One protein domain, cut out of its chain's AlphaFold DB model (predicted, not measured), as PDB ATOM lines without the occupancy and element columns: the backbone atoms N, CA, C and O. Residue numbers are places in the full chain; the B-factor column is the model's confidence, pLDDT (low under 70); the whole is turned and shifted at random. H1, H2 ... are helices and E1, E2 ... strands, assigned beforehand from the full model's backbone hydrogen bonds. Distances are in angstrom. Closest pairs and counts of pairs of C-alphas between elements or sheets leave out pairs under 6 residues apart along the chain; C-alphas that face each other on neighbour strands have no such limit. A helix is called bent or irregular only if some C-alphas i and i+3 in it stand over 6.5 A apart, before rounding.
ATOM      1  N   SER A 113     178.741 185.985 178.085       63.53
ATOM      2  CA  SER A 113     177.549 185.219 178.482       63.53
ATOM      3  C   SER A 113     176.257 185.819 177.910       63.53
ATOM      4  O   SER A 113     176.259 186.933 177.399       63.53
ATOM      5  N   VAL A 114     175.120 185.118 178.034       65.06
ATOM      6  CA  VAL A 114     173.802 185.665 177.640       65.06
ATOM      7  C   VAL A 114     173.426 186.901 178.455       65.06
ATOM      8  O   VAL A 114     172.887 187.844 177.889       65.06
ATOM      9  N   ASP A 115     173.736 186.928 179.750       63.62
ATOM     10  CA  ASP A 115     173.466 188.095 180.601       63.62
ATOM     11  C   ASP A 115     174.332 189.299 180.186       63.62
ATOM     12  O   ASP A 115     173.869 190.443 180.176       63.62
ATOM     13  N   ASP A 116     175.572 189.035 179.765       66.00
ATOM     14  CA  ASP A 116     176.468 190.043 179.194       66.00
ATOM     15  C   ASP A 116     175.964 190.530 177.820       66.00
ATOM     16  O   ASP A 116     175.892 191.736 177.587       66.00
ATOM     17  N   CYS A 117     175.480 189.623 176.957       66.31
ATOM     18  CA  CYS A 117     174.803 189.975 175.701       66.31
ATOM     19  C   CYS A 117     173.594 190.880 175.931       66.31
ATOM     20  O   CYS A 117     173.457 191.895 175.248       66.31
ATOM     21  N   ILE A 118     172.740 190.531 176.896       63.47
ATOM     22  CA  ILE A 118     171.552 191.319 177.233       63.47
ATOM     23  C   ILE A 118     171.953 192.719 177.695       63.47
ATOM     24  O   ILE A 118     171.352 193.712 177.294       63.47
ATOM     25  N   THR A 119     172.999 192.814 178.510       63.09
ATOM     26  CA  THR A 119     173.475 194.096 179.036       63.09
ATOM     27  C   THR A 119     174.084 194.975 177.940       63.09
ATOM     28  O   THR A 119     173.812 196.175 177.897       63.09
ATOM     29  N   LYS A 120     174.893 194.397 177.044       62.19
ATOM     30  CA  LYS A 120     175.628 195.135 176.004       62.19
ATOM     31  C   LYS A 120     174.763 195.530 174.811       62.19
ATOM     32  O   LYS A 120     174.888 196.647 174.316       62.19
ATOM     33  N   TYR A 121     173.894 194.630 174.360       61.91
ATOM     34  CA  TYR A 121     173.170 194.787 173.096       61.91
ATOM     35  C   TYR A 121     171.649 194.736 173.246       61.91
ATOM     36  O   TYR A 121     170.935 194.850 172.258       61.91
ATOM     37  N   LYS A 122     171.118 194.615 174.469       64.12
ATOM     38  CA  LYS A 122     169.693 194.345 174.708       64.12
ATOM     39  C   LYS A 122     169.295 192.995 174.104       64.12
ATOM     40  O   LYS A 122     169.892 191.983 174.451       64.12
ATOM     41  N   PHE A 123     168.255 192.923 173.276       67.19
ATOM     42  CA  PHE A 123     167.552 191.659 173.058       67.19
ATOM     43  C   PHE A 123     167.689 191.058 171.659       67.19
ATOM     44  O   PHE A 123     167.839 189.839 171.569       67.19
ATOM     45  N   GLU A 124     167.704 191.851 170.581       63.06
ATOM     46  CA  GLU A 124     167.845 191.319 169.217       63.06
ATOM     47  C   GLU A 124     169.128 190.486 169.034       63.06
ATOM     48  O   GLU A 124     169.084 189.356 168.541       63.06
ATOM     49  N   GLU A 125     170.271 191.004 169.474       62.62
ATOM     50  CA  GLU A 125     171.565 190.331 169.368       62.62
ATOM     51  C   GLU A 125     171.690 189.174 170.371       62.62
ATOM     52  O   GLU A 125     172.284 188.138 170.059       62.62
ATOM     53  N   ALA A 126     171.076 189.295 171.555       64.12
ATOM     54  CA  ALA A 126     171.034 188.209 172.532       64.12
ATOM     55  C   ALA A 126     170.224 187.008 172.011       64.12
ATOM     56  O   ALA A 126     170.630 185.860 172.207       64.12
ATOM     57  N   ARG A 127     169.123 187.239 171.280       66.75
ATOM     58  CA  ARG A 127     168.357 186.171 170.613       66.75
ATOM     59  C   ARG A 127     169.189 185.431 169.567       66.75
ATOM     60  O   ARG A 127     169.183 184.202 169.564       66.75
ATOM     61  N   ALA A 128     169.975 186.146 168.761       63.09
ATOM     62  CA  ALA A 128     170.899 185.536 167.797       63.09
ATOM     63  C   ALA A 128     172.005 184.694 168.472       63.09
ATOM     64  O   ALA A 128     172.541 183.752 167.881       63.09
ATOM     65  N   TYR A 129     172.343 184.998 169.730       58.72
ATOM     66  CA  TYR A 129     173.257 184.189 170.538       58.72
ATOM     67  C   TYR A 129     172.627 182.869 171.013       58.72
ATOM     68  O   TYR A 129     173.300 181.839 171.063       58.72
ATOM     69  N   ALA A 130     171.329 182.863 171.330       56.84
ATOM     70  CA  ALA A 130     170.637 181.672 171.828       56.84
ATOM     71  C   ALA A 130     170.399 180.579 170.769       56.84
ATOM     72  O   ALA A 130     170.192 179.426 171.147       56.84
ATOM     73  N   GLU A 131     170.480 180.897 169.474       54.53
ATOM     74  CA  GLU A 131     170.270 179.934 168.378       54.53
ATOM     75  C   GLU A 131     171.368 178.849 168.265       54.53
ATOM     76  O   GLU A 131     171.156 177.849 167.584       54.53
ATOM     77  N   TYR A 132     172.516 178.995 168.948       46.22
ATOM     78  CA  TYR A 132     173.712 178.156 168.730       46.22
ATOM     79  C   TYR A 132     174.102 177.186 169.872       46.22
ATOM     80  O   TYR A 132     175.008 176.375 169.692       46.22
ATOM     81  N   GLY A 133     173.442 177.220 171.038       50.22
ATOM     82  CA  GLY A 133     173.769 176.373 172.208       50.22
ATOM     83  C   GLY A 133     172.532 175.746 172.855       50.22
ATOM     84  O   GLY A 133     171.485 175.766 172.232       50.22
ATOM     85  N   PHE A 134     172.623 175.183 174.075       48.97
ATOM     86  CA  PHE A 134     171.500 174.601 174.850       48.97
ATOM     87  C   PHE A 134     170.233 175.486 174.799       48.97
ATOM     88  O   PHE A 134     170.024 176.351 175.654       48.97
ATOM     89  N   VAL A 135     169.395 175.254 173.783       53.56
ATOM     90  CA  VAL A 135     168.511 176.272 173.175       53.56
ATOM     91  C   VAL A 135     167.481 176.806 174.169       53.56
ATOM     92  O   VAL A 135     167.040 177.944 174.080       53.56
ATOM     93  N   ASN A 136     167.144 176.013 175.183       65.06
ATOM     94  CA  ASN A 136     166.044 176.318 176.078       65.06
ATOM     95  C   ASN A 136     166.426 177.284 177.220       65.06
ATOM     96  O   ASN A 136     165.750 178.282 177.446       65.06
ATOM     97  N   LYS A 137     167.543 177.063 177.930       70.00
ATOM     98  CA  LYS A 137     167.873 177.867 179.129       70.00
ATOM     99  C   LYS A 137     168.219 179.321 178.785       70.00
ATOM    100  O   LYS A 137     167.770 180.245 179.465       70.00
ATOM    101  N   ASN A 138     168.997 179.513 177.726       73.44
ATOM    102  CA  ASN A 138     169.418 180.835 177.269       73.44
ATOM    103  C   ASN A 138     168.225 181.626 176.721       73.44
ATOM    104  O   ASN A 138     168.014 182.766 177.129       73.44
ATOM    105  N   LEU A 139     167.380 180.990 175.904       78.56
ATOM    106  CA  LEU A 139     166.165 181.611 175.382       78.56
ATOM    107  C   LEU A 139     165.173 181.979 176.494       78.56
ATOM    108  O   LEU A 139     164.652 183.089 176.493       78.56
ATOM    109  N   ARG A 140     164.965 181.107 177.496       80.50
ATOM    110  CA  ARG A 140     164.152 181.436 178.684       80.50
ATOM    111  C   ARG A 140     164.677 182.667 179.421       80.50
ATOM    112  O   ARG A 140     163.888 183.480 179.897       80.50
ATOM    113  N   THR A 141     165.997 182.797 179.531       77.25
ATOM    114  CA  THR A 141     166.643 183.933 180.208       77.25
ATOM    115  C   THR A 141     166.433 185.227 179.428       77.25
ATOM    116  O   THR A 141     166.054 186.241 180.015       77.25
ATOM    117  N   ILE A 142     166.578 185.172 178.103       78.62
ATOM    118  CA  ILE A 142     166.333 186.307 177.209       78.62
ATOM    119  C   ILE A 142     164.869 186.727 177.264       78.62
ATOM    120  O   ILE A 142     164.599 187.875 177.587       78.62
ATOM    121  N   ILE A 143     163.929 185.800 177.064       83.12
ATOM    122  CA  ILE A 143     162.493 186.110 177.067       83.12
ATOM    123  C   ILE A 143     162.056 186.662 178.422       83.12
ATOM    124  O   ILE A 143     161.343 187.658 178.479       83.12
ATOM    125  N   LYS A 144     162.513 186.079 179.537       80.50
ATOM    126  CA  LYS A 144     162.220 186.631 180.868       80.50
ATOM    127  C   LYS A 144     162.721 188.074 181.000       80.50
ATOM    128  O   LYS A 144     162.021 188.909 181.576       80.50
ATOM    129  N   SER A 145     163.913 188.361 180.484       76.12
ATOM    130  CA  SER A 145     164.527 189.690 180.549       76.12
ATOM    131  C   SER A 145     163.825 190.693 179.629       76.12
ATOM    132  O   SER A 145     163.529 191.799 180.073       76.12
ATOM    133  N   GLU A 146     163.473 190.287 178.404       80.88
ATOM    134  CA  GLU A 146     162.665 191.064 177.453       80.88
ATOM    135  C   GLU A 146     161.345 191.475 178.076       80.88
ATOM    136  O   GLU A 146     161.013 192.655 178.139       80.88
ATOM    137  N   VAL A 147     160.606 190.493 178.584       78.06
ATOM    138  CA  VAL A 147     159.290 190.706 179.174       78.06
ATOM    139  C   VAL A 147     159.387 191.646 180.369       78.06
ATOM    140  O   VAL A 147     158.633 192.607 180.449       78.06
ATOM    141  N   THR A 148     160.360 191.435 181.256       75.44
ATOM    142  CA  THR A 148     160.565 192.312 182.420       75.44
ATOM    143  C   THR A 148     160.886 193.748 181.992       75.44
ATOM    144  O   THR A 148     160.304 194.698 182.518       75.44
ATOM    145  N   TYR A 149     161.788 193.918 181.024       77.06
ATOM    146  CA  TYR A 149     162.186 195.231 180.527       77.06
ATOM    147  C   TYR A 149     161.022 195.947 179.839       77.06
ATOM    148  O   TYR A 149     160.667 197.053 180.248       77.06
ATOM    149  N   TYR A 150     160.388 195.326 178.846       79.50
ATOM    150  CA  TYR A 150     159.345 195.971 178.049       79.50
ATOM    151  C   TYR A 150     158.086 196.261 178.869       79.50
ATOM    152  O   TYR A 150     157.502 197.336 178.724       79.50
ATOM    153  N   THR A 151     157.727 195.395 179.823       72.50
ATOM    154  CA  THR A 151     156.654 195.691 180.781       72.50
ATOM    155  C   THR A 151     156.990 196.916 181.644       72.50
ATOM    156  O   THR A 151     156.137 197.789 181.824       72.50
ATOM    157  N   SER A 152     158.240 197.057 182.114       72.69
ATOM    158  CA  SER A 152     158.672 198.235 182.892       72.69
ATOM    159  C   SER A 152     158.618 199.544 182.093       72.69
ATOM    160  O   SER A 152     158.323 200.594 182.660       72.69
ATOM    161  N   GLN A 153     158.854 199.474 180.779       76.62
ATOM    162  CA  GLN A 153     158.780 200.614 179.859       76.62
ATOM    163  C   GLN A 153     157.357 200.883 179.345       76.62
ATOM    164  O   GLN A 153     157.156 201.811 178.568       76.62
ATOM    165  N   LYS A 154     156.362 200.088 179.769       79.81
ATOM    166  CA  LYS A 154     154.979 200.122 179.257       79.81
ATOM    167  C   LYS A 154     154.861 199.839 177.753       79.81
ATOM    168  O   LYS A 154     153.842 200.142 177.140       79.81
ATOM    169  N   GLU A 155     155.849 199.156 177.178       80.31
ATOM    170  CA  GLU A 155     155.833 198.635 175.806       80.31
ATOM    171  C   GLU A 155     155.181 197.237 175.769       80.31
ATOM    172  O   GLU A 155     155.799 196.224 175.429       80.31
ATOM    173  N   LEU A 156     153.906 197.173 176.166       83.62
ATOM    174  CA  LEU A 156     153.193 195.917 176.435       83.62
ATOM    175  C   LEU A 156     153.030 195.016 175.202       83.62
ATOM    176  O   LEU A 156     153.070 193.795 175.334       83.62
ATOM    177  N   ASP A 157     152.927 195.586 174.001       83.19
ATOM    178  CA  ASP A 157     152.840 194.812 172.754       83.19
ATOM    179  C   ASP A 157     154.097 193.968 172.504       83.19
ATOM    180  O   ASP A 157     154.021 192.827 172.036       83.19
ATOM    181  N   ILE A 158     155.271 194.514 172.834       80.69
ATOM    182  CA  ILE A 158     156.550 193.823 172.650       80.69
ATOM    183  C   ILE A 158     156.719 192.750 173.724       80.69
ATOM    184  O   ILE A 158     157.109 191.624 173.404       80.69
ATOM    185  N   ALA A 159     156.359 193.059 174.974       77.94
ATOM    186  CA  ALA A 159     156.334 192.076 176.055       77.94
ATOM    187  C   ALA A 159     155.407 190.897 175.708       77.94
ATOM    188  O   ALA A 159     155.819 189.740 175.790       77.94
ATOM    189  N   PHE A 160     154.192 191.183 175.229       85.38
ATOM    190  CA  PHE A 160     153.233 190.172 174.791       85.38
ATOM    191  C   PHE A 160     153.805 189.284 173.682       85.38
ATOM    192  O   PHE A 160     153.796 188.058 173.804       85.38
ATOM    193  N   ARG A 161     154.348 189.884 172.612       84.31
ATOM    194  CA  ARG A 161     154.945 189.129 171.502       84.31
ATOM    195  C   ARG A 161     156.090 188.235 171.982       84.31
ATOM    196  O   ARG A 161     156.132 187.066 171.608       84.31
ATOM    197  N   SER A 162     156.948 188.748 172.861       84.00
ATOM    198  CA  SER A 162     158.088 187.998 173.408       84.00
ATOM    199  C   SER A 162     157.644 186.748 174.177       84.00
ATOM    200  O   SER A 162     158.232 185.683 174.003       84.00
ATOM    201  N   ILE A 163     156.567 186.840 174.968       86.00
ATOM    202  CA  ILE A 163     155.968 185.682 175.660       86.00
ATOM    203  C   ILE A 163     155.407 184.673 174.657       86.00
ATOM    204  O   ILE A 163     155.602 183.467 174.806       86.00
ATOM    205  N   MET A 164     154.667 185.149 173.656       85.75
ATOM    206  CA  MET A 164     153.926 184.283 172.736       85.75
ATOM    207  C   MET A 164     154.810 183.572 171.705       85.75
ATOM    208  O   MET A 164     154.406 182.536 171.184       85.75
ATOM    209  N   GLU A 165     156.005 184.092 171.426       82.50
ATOM    210  CA  GLU A 165     156.997 183.452 170.551       82.50
ATOM    211  C   GLU A 165     157.722 182.270 171.214       82.50
ATOM    212  O   GLU A 165     158.388 181.489 170.527       82.50
ATOM    213  N   TYR A 166     157.589 182.101 172.534       84.75
ATOM    214  CA  TYR A 166     158.226 180.997 173.239       84.75
ATOM    215  C   TYR A 166     157.745 179.637 172.717       84.75
ATOM    216  O   TYR A 166     156.564 179.290 172.795       84.75
ATOM    217  N   THR A 167     158.692 178.835 172.234       82.88
ATOM    218  CA  THR A 167     158.432 177.480 171.746       82.88
ATOM    219  C   THR A 167     158.873 176.463 172.789       82.88
ATOM    220  O   THR A 167     160.028 176.449 173.208       82.88
ATOM    221  N   PHE A 168     157.943 175.599 173.192       84.19
ATOM    222  CA  PHE A 168     158.202 174.533 174.155       84.19
ATOM    223  C   PHE A 168     159.065 173.436 173.535       84.19
ATOM    224  O   PHE A 168     158.844 173.030 172.394       84.19
ATOM    225  N   GLN A 169     160.020 172.925 174.309       80.94
ATOM    226  CA  GLN A 169     160.865 171.810 173.891       80.94
ATOM    227  C   GLN A 169     160.169 170.465 174.090       80.94
ATOM    228  O   GLN A 169     160.358 169.545 173.292       80.94
ATOM    229  N   SER A 170     159.387 170.340 175.161       80.69
ATOM    230  CA  SER A 170     158.630 169.131 175.469       80.69
ATOM    231  C   SER A 170     157.135 169.420 175.402       80.69
ATOM    232  O   SER A 170     156.671 170.474 175.831       80.69
ATOM    233  N   GLY A 171     156.376 168.480 174.842       86.75
ATOM    234  CA  GLY A 171     154.919 168.483 174.916       86.75
ATOM    235  C   GLY A 171     154.431 167.701 176.132       86.75
ATOM    236  O   GLY A 171     155.175 166.906 176.702       86.75
ATOM    237  N   PHE A 172     153.169 167.910 176.497       90.06
ATOM    238  CA  PHE A 172     152.475 167.039 177.441       90.06
ATOM    239  C   PHE A 172     152.362 165.627 176.854       90.06
ATOM    240  O   PHE A 172     151.861 165.461 175.737       90.06
ATOM    241  N   GLU A 173     152.786 164.617 177.611       91.12
ATOM    242  CA  GLU A 173     152.593 163.217 177.242       91.12
ATOM    243  C   GLU A 173     151.523 162.576 178.138       91.12
ATOM    244  O   GLU A 173     151.745 162.411 179.336       91.12
ATOM    245  N   PRO A 174     150.364 162.152 177.601       90.25
ATOM    246  CA  PRO A 174     149.298 161.567 178.421       90.25
ATOM    247  C   PRO A 174     149.688 160.211 179.019       90.25
ATOM    248  O   PRO A 174     149.044 159.733 179.953       90.25
ATOM    249  N   GLN A 175     150.698 159.552 178.451       90.31
ATOM    250  CA  GLN A 175     151.177 158.237 178.849       90.31
ATOM    251  C   GLN A 175     152.673 158.151 178.564       90.31
ATOM    252  O   GLN A 175     153.094 158.460 177.452       90.31
ATOM    253  N   GLY A 176     153.467 157.728 179.545       88.06
ATOM    254  CA  GLY A 176     154.900 157.553 179.339       88.06
ATOM    255  C   GLY A 176     155.696 157.438 180.630       88.06
ATOM    256  O   GLY A 176     155.160 157.169 181.708       88.06
ATOM    257  N   ARG A 177     157.009 157.640 180.515       85.69
ATOM    258  CA  ARG A 177     157.919 157.658 181.666       85.69
ATOM    259  C   ARG A 177     157.864 159.012 182.364       85.69
ATOM    260  O   ARG A 177     157.797 160.048 181.710       85.69
ATOM    261  N   ASN A 178     157.980 158.996 183.691       84.62
ATOM    262  CA  ASN A 178     157.863 160.196 184.525       84.62
ATOM    263  C   ASN A 178     158.811 161.333 184.101       84.62
ATOM    264  O   ASN A 178     158.365 162.465 183.949       84.62
ATOM    265  N   TYR A 179     160.077 161.031 183.789       84.19
ATOM    266  CA  TYR A 179     161.063 162.067 183.450       84.19
ATOM    267  C   TYR A 179     160.682 162.924 182.227       84.19
ATOM    268  O   TYR A 179     161.145 164.059 182.105       84.19
ATOM    269  N   ILE A 180     159.861 162.401 181.304       84.69
ATOM    270  CA  ILE A 180     159.436 163.162 180.122       84.69
ATOM    271  C   ILE A 180     158.495 164.289 180.558       84.69
ATOM    272  O   ILE A 180     158.724 165.459 180.243       84.69
ATOM    273  N   ASN A 181     157.498 163.948 181.376       90.38
ATOM    274  CA  ASN A 181     156.576 164.923 181.940       90.38
ATOM    275  C   ASN A 181     157.196 165.781 183.048       90.38
ATOM    276  O   ASN A 181     156.742 166.901 183.244       90.38
ATOM    277  N   GLU A 182     158.253 165.336 183.734       89.31
ATOM    278  CA  GLU A 182     159.034 166.201 184.633       89.31
ATOM    279  C   GLU A 182     159.723 167.339 183.864       89.31
ATOM    280  O   GLU A 182     159.660 168.496 184.289       89.31
ATOM    281  N   SER A 183     160.320 167.036 182.704       87.69
ATOM    282  CA  SER A 183     160.917 168.045 181.817       87.69
ATOM    283  C   SER A 183     159.865 169.036 181.309       87.69
ATOM    284  O   SER A 183     160.048 170.251 181.423       87.69
ATOM    285  N   TYR A 184     158.727 168.525 180.822       91.88
ATOM    286  CA  TYR A 184     157.583 169.346 180.418       91.88
ATOM    287  C   TYR A 184     157.055 170.216 181.569       91.88
ATOM    288  O   TYR A 184     156.896 171.424 181.405       91.88
ATOM    289  N   ASN A 185     156.834 169.641 182.753       93.88
ATOM    290  CA  ASN A 185     156.305 170.363 183.910       93.88
ATOM    291  C   ASN A 185     157.239 171.487 184.354       93.88
ATOM    292  O   ASN A 185     156.764 172.578 184.656       93.88
ATOM    293  N   SER A 186     158.554 171.256 184.357       91.25
ATOM    294  CA  SER A 186     159.535 172.299 184.671       91.25
ATOM    295  C   SER A 186     159.455 173.475 183.688       91.25
ATOM    296  O   SER A 186     159.529 174.640 184.084       91.25
ATOM    297  N   GLU A 187     159.268 173.186 182.399       91.25
ATOM    298  CA  GLU A 187     159.064 174.195 181.360       91.25
ATOM    299  C   GLU A 187     157.737 174.948 181.515       91.25
ATOM    300  O   GLU A 187     157.725 176.181 181.540       91.25
ATOM    301  N   ALA A 188     156.636 174.218 181.695       94.12
ATOM    302  CA  ALA A 188     155.300 174.766 181.895       94.12
ATOM    303  C   ALA A 188     155.220 175.652 183.144       94.12
ATOM    304  O   ALA A 188     154.661 176.741 183.084       94.12
ATOM    305  N   GLN A 189     155.824 175.238 184.261       94.25
ATOM    306  CA  GLN A 189     155.852 176.021 185.500       94.25
ATOM    307  C   GLN A 189     156.592 177.348 185.332       94.25
ATOM    308  O   GLN A 189     156.103 178.384 185.791       94.25
ATOM    309  N   TRP A 190     157.748 177.336 184.660       92.62
ATOM    310  CA  TRP A 190     158.483 178.560 184.349       92.62
ATOM    311  C   TRP A 190     157.643 179.505 183.480       92.62
ATOM    312  O   TRP A 190     157.494 180.678 183.823       92.62
ATOM    313  N   TYR A 191     157.061 178.988 182.394       93.62
ATOM    314  CA  TYR A 191     156.272 179.784 181.456       93.62
ATOM    315  C   TYR A 191     155.026 180.369 182.126       93.62
ATOM    316  O   TYR A 191     154.785 181.571 182.046       93.62
ATOM    317  N   ASN A 192     154.274 179.539 182.852       95.25
ATOM    318  CA  ASN A 192     153.076 179.963 183.572       95.25
ATOM    319  C   ASN A 192     153.404 181.056 184.594       95.25
ATOM    320  O   ASN A 192     152.692 182.053 184.657       95.25
ATOM    321  N   SER A 193     154.518 180.924 185.322       90.75
ATOM    322  CA  SER A 193     154.966 181.955 186.268       90.75
ATOM    323  C   SER A 193     155.302 183.275 185.571       90.75
ATOM    324  O   SER A 193     154.973 184.342 186.083       90.75
ATOM    325  N   LEU A 194     155.953 183.226 184.401       88.94
ATOM    326  CA  LEU A 194     156.251 184.426 183.617       88.94
ATOM    327  C   LEU A 194     154.967 185.126 183.159       88.94
ATOM    328  O   LEU A 194     154.862 186.341 183.304       88.94
ATOM    329  N   VAL A 195     153.995 184.360 182.656       94.75
ATOM    330  CA  VAL A 195     152.682 184.877 182.257       94.75
ATOM    331  C   VAL A 195     151.970 185.507 183.453       94.75
ATOM    332  O   VAL A 195     151.573 186.664 183.370       94.75
ATOM    333  N   GLU A 196     151.852 184.784 184.572       89.12
ATOM    334  CA  GLU A 196     151.180 185.251 185.794       89.12
ATOM    335  C   GLU A 196     151.725 186.598 186.285       89.12
ATOM    336  O   GLU A 196     150.939 187.468 186.666       89.12
ATOM    337  N   ASN A 197     153.045 186.793 186.221       84.56
ATOM    338  CA  ASN A 197     153.701 188.015 186.684       84.56
ATOM    339  C   ASN A 197     153.332 189.263 185.877       84.56
ATOM    340  O   ASN A 197     153.422 190.361 186.416       84.56
ATOM    341  N   VAL A 198     152.939 189.112 184.611       85.25
ATOM    342  CA  VAL A 198     152.619 190.260 183.751       85.25
ATOM    343  C   VAL A 198     151.129 190.490 183.567       85.25
ATOM    344  O   VAL A 198     150.757 191.530 183.043       85.25
ATOM    345  N   LEU A 199     150.258 189.562 183.988       88.12
ATOM    346  CA  LEU A 199     148.814 189.663 183.727       88.12
ATOM    347  C   LEU A 199     148.210 190.994 184.192       88.12
ATOM    348  O   LEU A 199     147.353 191.539 183.500       88.12
ATOM    349  N   VAL A 200     148.683 191.521 185.325       85.00
ATOM    350  CA  VAL A 200     148.209 192.792 185.893       85.00
ATOM    351  C   VAL A 200     148.434 193.977 184.948       85.00
ATOM    352  O   VAL A 200     147.611 194.885 184.885       85.00
ATOM    353  N   ASP A 201     149.509 193.959 184.156       85.44
ATOM    354  CA  ASP A 201     149.799 195.027 183.199       85.44
ATOM    355  C   ASP A 201     148.862 194.991 181.980       85.44
ATOM    356  O   ASP A 201     148.693 196.012 181.315       85.44
ATOM    357  N   PHE A 202     148.197 193.859 181.719       89.38
ATOM    358  CA  PHE A 202     147.267 193.674 180.599       89.38
ATOM    359  C   PHE A 202     145.785 193.798 180.995       89.38
ATOM    360  O   PHE A 202     144.923 193.581 180.152       89.38
ATOM    361  N   GLU A 203     145.446 194.181 182.233       89.50
ATOM    362  CA  GLU A 203     144.046 194.256 182.707       89.50
ATOM    363  C   GLU A 203     143.133 195.145 181.849       89.50
ATOM    364  O   GLU A 203     141.936 194.885 181.733       89.50
ATOM    365  N   THR A 204     143.695 196.189 181.236       89.75
ATOM    366  CA  THR A 204     142.948 197.123 180.375       89.75
ATOM    367  C   THR A 204     142.817 196.648 178.924       89.75
ATOM    368  O   THR A 204     141.993 197.184 178.183       89.75
ATOM    369  N   ASP A 205     143.578 195.625 178.526       91.25
ATOM    370  CA  ASP A 205     143.533 194.994 177.207       91.25
ATOM    371  C   ASP A 205     142.982 193.569 177.336       91.25
ATOM    372  O   ASP A 205     143.715 192.577 177.380       91.25
ATOM    373  N   GLU A 206     141.650 193.467 177.371       92.06
ATOM    374  CA  GLU A 206     140.937 192.190 177.506       92.06
ATOM    375  C   GLU A 206     141.371 191.159 176.447       92.06
ATOM    376  O   GLU A 206     141.429 189.958 176.724       92.06
ATOM    377  N   THR A 207     141.722 191.607 175.235       94.12
ATOM    378  CA  THR A 207     142.100 190.710 174.136       94.12
ATOM    379  C   THR A 207     143.426 190.017 174.423       94.12
ATOM    380  O   THR A 207     143.518 188.789 174.316       94.12
ATOM    381  N   ASN A 208     144.460 190.781 174.776       93.31
ATOM    382  CA  ASN A 208     145.772 190.212 175.061       93.31
ATOM    383  C   ASN A 208     145.802 189.507 176.421       93.31
ATOM    384  O   ASN A 208     146.379 188.421 176.514       93.31
ATOM    385  N   LEU A 209     145.078 190.018 177.423       94.81
ATOM    386  CA  LEU A 209     144.860 189.333 178.699       94.81
ATOM    387  C   LEU A 209     144.272 187.934 178.489       94.81
ATOM    388  O   LEU A 209     144.789 186.946 179.018       94.81
ATOM    389  N   LYS A 210     143.226 187.823 177.660       95.62
ATOM    390  CA  LYS A 210     142.623 186.533 177.324       95.62
ATOM    391  C   LYS A 210     143.637 185.619 176.641       95.62
ATOM    392  O   LYS A 210     143.778 184.472 177.048       95.62
ATOM    393  N   LYS A 211     144.388 186.094 175.645       96.19
ATOM    394  CA  LYS A 211     145.403 185.264 174.967       96.19
ATOM    395  C   LYS A 211     146.470 184.732 175.931       96.19
ATOM    396  O   LYS A 211     146.794 183.550 175.851       96.19
ATOM    397  N   LEU A 212     146.951 185.565 176.856       96.12
ATOM    398  CA  LEU A 212     147.914 185.169 177.889       96.12
ATOM    399  C   LEU A 212     147.338 184.105 178.829       96.12
ATOM    400  O   LEU A 212     147.956 183.073 179.065       96.12
ATOM    401  N   ILE A 213     146.112 184.285 179.322       96.56
ATOM    402  CA  ILE A 213     145.496 183.279 180.201       96.56
ATOM    403  C   ILE A 213     145.243 181.966 179.448       96.56
ATOM    404  O   ILE A 213     145.408 180.881 180.009       96.56
ATOM    405  N   TYR A 214     144.889 182.024 178.160       95.62
ATOM    406  CA  TYR A 214     144.729 180.815 177.351       95.62
ATOM    407  C   TYR A 214     146.052 180.121 177.021       95.62
ATOM    408  O   TYR A 214     146.001 178.917 176.752       95.62
ATOM    409  N   SER A 215     147.187 180.831 177.059       95.75
ATOM    410  CA  SER A 215     148.511 180.258 176.800       95.75
ATOM    411  C   SER A 215     149.080 179.471 177.984       95.75
ATOM    412  O   SER A 215     149.958 178.634 177.758       95.75
ATOM    413  N   ILE A 216     148.549 179.674 179.202       96.38
ATOM    414  CA  ILE A 216     148.870 178.876 180.396       96.38
ATOM    415  C   ILE A 216     148.778 177.385 180.069       96.38
ATOM    416  O   ILE A 216     147.756 176.896 179.574       96.38
ATOM    417  N   LYS A 217     149.861 176.667 180.356       95.31
ATOM    418  CA  LYS A 217     149.997 175.238 180.082       95.31
ATOM    419  C   LYS A 217     149.489 174.389 181.247       95.31
ATOM    420  O   LYS A 217     149.730 174.761 182.399       95.31
ATOM    421  N   PRO A 218     148.841 173.242 180.976       96.19
ATOM    422  CA  PRO A 218     148.493 172.294 182.025       96.19
ATOM    423  C   PRO A 218     149.748 171.697 182.661       96.19
ATOM    424  O   PRO A 218     150.767 171.539 181.990       96.19
ATOM    425  N   ILE A 219     149.656 171.308 183.929       96.25
ATOM    426  CA  ILE A 219     150.692 170.509 184.595       96.25
ATOM    427  C   ILE A 219     150.315 169.031 184.497       96.25
ATOM    428  O   ILE A 219     149.189 168.657 184.810       96.25
ATOM    429  N   ALA A 220     151.250 168.183 184.081       94.69
ATOM    430  CA  ALA A 220     151.068 166.740 184.053       94.69
ATOM    431  C   ALA A 220     151.095 166.181 185.480       94.69
ATOM    432  O   ALA A 220     152.155 166.118 186.110       94.69
ATOM    433  N   LYS A 221     149.938 165.768 186.001       94.00
ATOM    434  CA  LYS A 221     149.845 165.054 187.278       94.00
ATOM    435  C   LYS A 221     150.006 163.563 187.049       94.00
ATOM    436  O   LYS A 221     149.367 163.002 186.163       94.00
ATOM    437  N   ILE A 222     150.858 162.932 187.855       89.62
ATOM    438  CA  ILE A 222     151.035 161.483 187.816       89.62
ATOM    439  C   ILE A 222     149.732 160.804 188.248       89.62
ATOM    440  O   ILE A 222     149.203 161.080 189.325       89.62
ATOM    441  N   GLY A 223     149.199 159.964 187.370       87.06
ATOM    442  CA  GLY A 223     148.041 159.121 187.626       87.06
ATOM    443  C   GLY A 223     148.458 157.665 187.808       87.06
ATOM    444  O   GLY A 223     149.562 157.353 188.264       87.06
ATOM    445  N   ASP A 224     147.568 156.756 187.421       85.06
ATOM    446  CA  ASP A 224     147.798 155.322 187.565       85.06
ATOM    447  C   ASP A 224     148.951 154.824 186.682       85.06
ATOM    448  O   ASP A 224     149.068 155.163 185.499       85.06
ATOM    449  N   SER A 225     149.772 153.925 187.230       82.12
ATOM    450  CA  SER A 225     150.712 153.142 186.424       82.12
ATOM    451  C   SER A 225     149.936 152.230 185.472       82.12
ATOM    452  O   SER A 225     149.105 151.445 185.936       82.12
ATOM    453  N   TYR A 226     150.230 152.271 184.173       81.62
ATOM    454  CA  TYR A 226     149.603 151.367 183.196       81.62
ATOM    455  C   TYR A 226     150.546 150.272 182.699       81.62
ATOM    456  O   TYR A 226     150.088 149.297 182.104       81.62
ATOM    457  N   LYS A 227     151.848 150.402 182.970       83.44
ATOM    458  CA  LYS A 227     152.839 149.367 182.693       83.44
ATOM    459  C   LYS A 227     153.883 149.367 183.796       83.44
ATOM    460  O   LYS A 227     154.559 150.370 184.019       83.44
ATOM    461  N   LYS A 228     153.970 148.243 184.502       80.31
ATOM    462  CA  LYS A 228     154.956 148.021 185.556       80.31
ATOM    463  C   LYS A 228     156.030 147.076 185.048       80.31
ATOM    464  O   LYS A 228     155.706 146.070 184.424       80.31
ATOM    465  N   ASP A 229     157.275 147.422 185.322       78.19
ATOM    466  CA  ASP A 229     158.424 146.550 185.138       78.19
ATOM    467  C   ASP A 229     158.911 146.146 186.533       78.19
ATOM    468  O   ASP A 229     159.356 146.989 187.317       78.19
ATOM    469  N   GLU A 230     158.737 144.869 186.879       79.75
ATOM    470  CA  GLU A 230     159.086 144.343 188.206       79.75
ATOM    471  C   GLU A 230     160.600 144.385 188.464       79.75
ATOM    472  O   GLU A 230     161.020 144.504 189.614       79.75
ATOM    473  N   ASP A 231     161.404 144.390 187.398       81.88
ATOM    474  CA  ASP A 231     162.864 144.394 187.455       81.88
ATOM    475  C   ASP A 231     163.452 145.819 187.363       81.88
ATOM    476  O   ASP A 231     164.646 146.021 187.606       81.88
ATOM    477  N   CYS A 232     162.637 146.835 187.039       73.31
ATOM    478  CA  CYS A 232     163.081 148.224 186.903       73.31
ATOM    479  C   CYS A 232     161.997 149.261 187.265       73.31
ATOM    480  O   CYS A 232     161.197 149.691 186.435       73.31
ATOM    481  N   ILE A 233     162.070 149.811 188.484       66.25
ATOM    482  CA  ILE A 233     161.158 150.874 188.963       66.25
ATOM    483  C   ILE A 233     161.196 152.128 188.065       66.25
ATOM    484  O   ILE A 233     160.158 152.737 187.804       66.25
ATOM    485  N   ASN A 234     162.370 152.493 187.538       68.88
ATOM    486  CA  ASN A 234     162.541 153.664 186.663       68.88
ATOM    487  C   ASN A 234     162.017 153.440 185.233       68.88
ATOM    488  O   ASN A 234     162.017 154.365 184.418       68.88
ATOM    489  N   CYS A 235     161.596 152.216 184.919       78.19
ATOM    490  CA  CYS A 235     161.057 151.826 183.625       78.19
ATOM    491  C   CYS A 235     159.521 151.785 183.625       78.19
ATOM    492  O   CYS A 235     158.927 151.581 182.568       78.19
ATOM    493  N   ASN A 236     158.886 152.013 184.782       84.12
ATOM    494  CA  ASN A 236     157.435 152.093 184.897       84.12
ATOM    495  C   ASN A 236     156.869 153.223 184.029       84.12
ATOM    496  O   ASN A 236     157.429 154.323 183.955       84.12
ATOM    497  N   GLU A 237     155.722 152.955 183.412       86.94
ATOM    498  CA  GLU A 237     154.987 153.930 182.616       86.94
ATOM    499  C   GLU A 237     153.657 154.279 183.300       86.94
ATOM    500  O   GLU A 237     152.934 153.415 183.819       86.94
ATOM    501  N   TYR A 238     153.344 155.573 183.301       90.19
ATOM    502  CA  TYR A 238     152.224 156.171 184.022       90.19
ATOM    503  C   TYR A 238     151.287 156.881 183.063       90.19
ATOM    504  O   TYR A 238     151.721 157.448 182.060       90.19
ATOM    505  N   LYS A 239     149.995 156.862 183.386       92.50
ATOM    506  CA  LYS A 239     149.035 157.788 182.797       92.50
ATOM    507  C   LYS A 239     149.197 159.131 183.487       92.50
ATOM    508  O   LYS A 239     149.438 159.178 184.691       92.50
ATOM    509  N   PHE A 240     149.045 160.201 182.728       92.31
ATOM    510  CA  PHE A 240     149.095 161.558 183.238       92.31
ATOM    511  C   PHE A 240     147.782 162.259 182.952       92.31
ATOM    512  O   PHE A 240     147.191 162.101 181.882       92.31
ATOM    513  N   GLU A 241     147.347 163.045 183.922       93.38
ATOM    514  CA  GLU A 241     146.170 163.893 183.803       93.38
ATOM    515  C   GLU A 241     146.607 165.349 183.663       93.38
ATOM    516  O   GLU A 241     147.545 165.801 184.328       93.38
ATOM    517  N   GLU A 242     145.924 166.088 182.789       94.25
ATOM    518  CA  GLU A 242     146.154 167.519 182.629       94.25
ATOM    519  C   GLU A 242     145.543 168.300 183.794       94.25
ATOM    520  O   GLU A 242     144.322 168.388 183.945       94.25
ATOM    521  N   ASP A 243     146.388 168.954 184.584       95.50
ATOM    522  CA  ASP A 243     145.946 169.920 185.577       95.50
ATOM    523  C   ASP A 243     145.846 171.327 184.976       95.50
ATOM    524  O   ASP A 243     146.832 172.061 184.881       95.50
ATOM    525  N   ASN A 244     144.623 171.710 184.611       95.62
ATOM    526  CA  ASN A 244     144.273 173.046 184.121       95.62
ATOM    527  C   ASN A 244     143.747 173.984 185.233       95.62
ATOM    528  O   ASN A 244     143.151 175.030 184.941       95.62
ATOM    529  N   SER A 245     143.932 173.634 186.513       95.44
ATOM    530  CA  SER A 245     143.409 174.407 187.651       95.44
ATOM    531  C   SER A 245     143.873 175.861 187.638       95.44
ATOM    532  O   SER A 245     143.044 176.756 187.789       95.44
ATOM    533  N   LYS A 246     145.156 176.115 187.355       95.31
ATOM    534  CA  LYS A 246     145.714 177.473 187.294       95.31
ATOM    535  C   LYS A 246     145.045 178.339 186.223       95.31
ATOM    536  O   LYS A 246     144.632 179.460 186.500       95.31
ATOM    537  N   LYS A 247     144.876 177.814 185.007       96.06
ATOM    538  CA  LYS A 247     144.155 178.523 183.937       96.06
ATOM    539  C   LYS A 247     142.720 178.843 184.358       96.06
ATOM    540  O   LYS A 247     142.246 179.954 184.148       96.06
ATOM    541  N   THR A 248     142.048 177.887 184.996       96.06
ATOM    542  CA  THR A 248     140.663 178.040 185.469       96.06
ATOM    543  C   THR A 248     140.554 179.106 186.564       96.06
ATOM    544  O   THR A 248     139.652 179.943 186.530       96.06
ATOM    545  N   GLU A 249     141.497 179.111 187.507       96.38
ATOM    546  CA  GLU A 249     141.633 180.121 188.558       96.38
ATOM    547  C   GLU A 249     141.773 181.526 187.958       96.38
ATOM    548  O   GLU A 249     141.031 182.432 188.334       96.38
ATOM    549  N   LEU A 250     142.673 181.696 186.985       95.31
ATOM    550  CA  LEU A 250     142.926 182.983 186.335       95.31
ATOM    551  C   LEU A 250     141.729 183.462 185.508       95.31
ATOM    552  O   LEU A 250     141.331 184.618 185.631       95.31
ATOM    553  N   MET A 251     141.094 182.579 184.732       94.75
ATOM    554  CA  MET A 251     139.865 182.912 183.998       94.75
ATOM    555  C   MET A 251     138.782 183.450 184.940       94.75
ATOM    556  O   MET A 251     138.154 184.467 184.646       94.75
ATOM    557  N   LYS A 252     138.608 182.816 186.107       95.75
ATOM    558  CA  LYS A 252     137.670 183.280 187.135       95.75
ATOM    559  C   LYS A 252     138.102 184.614 187.746       95.75
ATOM    560  O   LYS A 252     137.263 185.492 187.913       95.75
ATOM    561  N   ARG A 253     139.389 184.773 188.074       95.06
ATOM    562  CA  ARG A 253     139.948 185.994 188.679       95.06
ATOM    563  C   ARG A 253     139.688 187.235 187.825       95.06
ATOM    564  O   ARG A 253     139.337 188.272 188.372       95.06
ATOM    565  N   TYR A 254     139.828 187.103 186.509       93.81
ATOM    566  CA  TYR A 254     139.651 188.197 185.552       93.81
ATOM    567  C   TYR A 254     138.256 188.229 184.907       93.81
ATOM    568  O   TYR A 254     138.050 188.942 183.930       93.81
ATOM    569  N   ASN A 255     137.283 187.478 185.440       93.00
ATOM    570  CA  ASN A 255     135.904 187.410 184.931       93.00
ATOM    571  C   ASN A 255     135.793 187.089 183.427       93.00
ATOM    572  O   ASN A 255     134.863 187.533 182.749       93.00
TER     573      ASN A 255
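What this domain is: This is residues 113 to 255 of the 258 residues of an uncharacterized protein of Flavobacteriales bacterium (UniProt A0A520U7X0). A narrow two-stranded ribbon, the antiparallel hairpin E1 and E2, makes one end of a thin, flat slab whose other end is built of helices. The long helix H5 runs through the middle and joins the two ends: its first residues lie beside the ribbon, its last ones among the helices, which spread from H1 and H2 at one corner of the slab, past H3, H4 and H6, to H7 at the opposite side. The printed part has 143 residues, with seven named helices and two named strands in the order H1 H2 H3 H4 H5 H6 E1 E2 H7, and its class is mostly helix. The whole is only just loose, close to compact, with a radius of gyration of the C-alphas of 17.8 A; its spans are 56 by 42 by 15 A.

Where its parts are: E1 holds residues 219 to 227 and measures 21.3 A from first to last C-alpha; it bends by 67 degrees at residue 224. E2, residues 237 to 243, measures 18.6 A. H5, residues 178 to 202, is the longest helix at 35.3 A; it begins with C-alpha 178 at (157.863, 160.196, 184.525). It has a kink of 27 degrees near residue 196 and is irregular, with C-alphas 197 and 200 7.3 A apart. H3, residues 135 to 152, measures 26.0 A, and H6, residues 206 to 215, measures 14.2 A. The shorter helices are H1, residues 114 to 121, which begins with C-alpha 114 at (173.802, 185.665, 177.640), H2, residues 124 to 130, H4, residues 156 to 164, and H7, residues 245 to 253, which ends with C-alpha 253 at (139.948, 185.994, 188.679).

How they stand to each other: E1 and E2 form a hairpin, antiparallel with 152 degrees between their directions. N 221 and O 241 are within hydrogen-bond range at 2.9 A, and so are N 239 and O 224 at 2.9 A. Residues 175 to 176, just before H5, make a short antiparallel pairing with residues 238 to 239 of E2. The closest C-alphas of H5 and E1 are those of Asn 185 and Ile 219, 5.7 A apart. With its residues 195 to 202 alone, H5 touches H6, opposite ways at a shallow tilt of 12 degrees; the closest C-alphas are those of Phe 202 and Leu 209, 5.3 A. H6 touches H7, opposite ways at a shallow tilt of 12 degrees, closest at Ile 213 and Lys 247, 6.2 A between C-alphas. H5 and H3 only just touch, with 3 pairs of C-alphas within 8 A, the closest being those of Lys 144 and Leu 194, 6.9 A. H3 and H4 form a helical hairpin at a shallow tilt of 18 degrees, with the C-alphas of Val 147 and Ala 159 closest at 4.5 A. H2 touches H3 at the C-alphas of Ala 130 and Asn 138, 5.6 A. H1 touches H2, opposite ways at a shallow tilt of 22 degrees, closest at the C-alphas of Cys 117 and Ala 126, 5.2 A. H1 and H7 are apart. Every O i to N i+4 pair is within hydrogen-bond range in H1, H2, H4, H6 and H7, against 13 of 14 in H3 and 17 of 21 in H5.

The domain as a whole: The two C-alphas farthest apart, those of Gln 153 and Glu 230, are 56.9 A from each other. The printed part has no cut. The link from H4 to H5, residues 165 to 177, is long; that from E1 to E2 is short but not tight. The mean pLDDT of the printed part is 82.7, with residues 113 to 136 and 233 to 234 under 70.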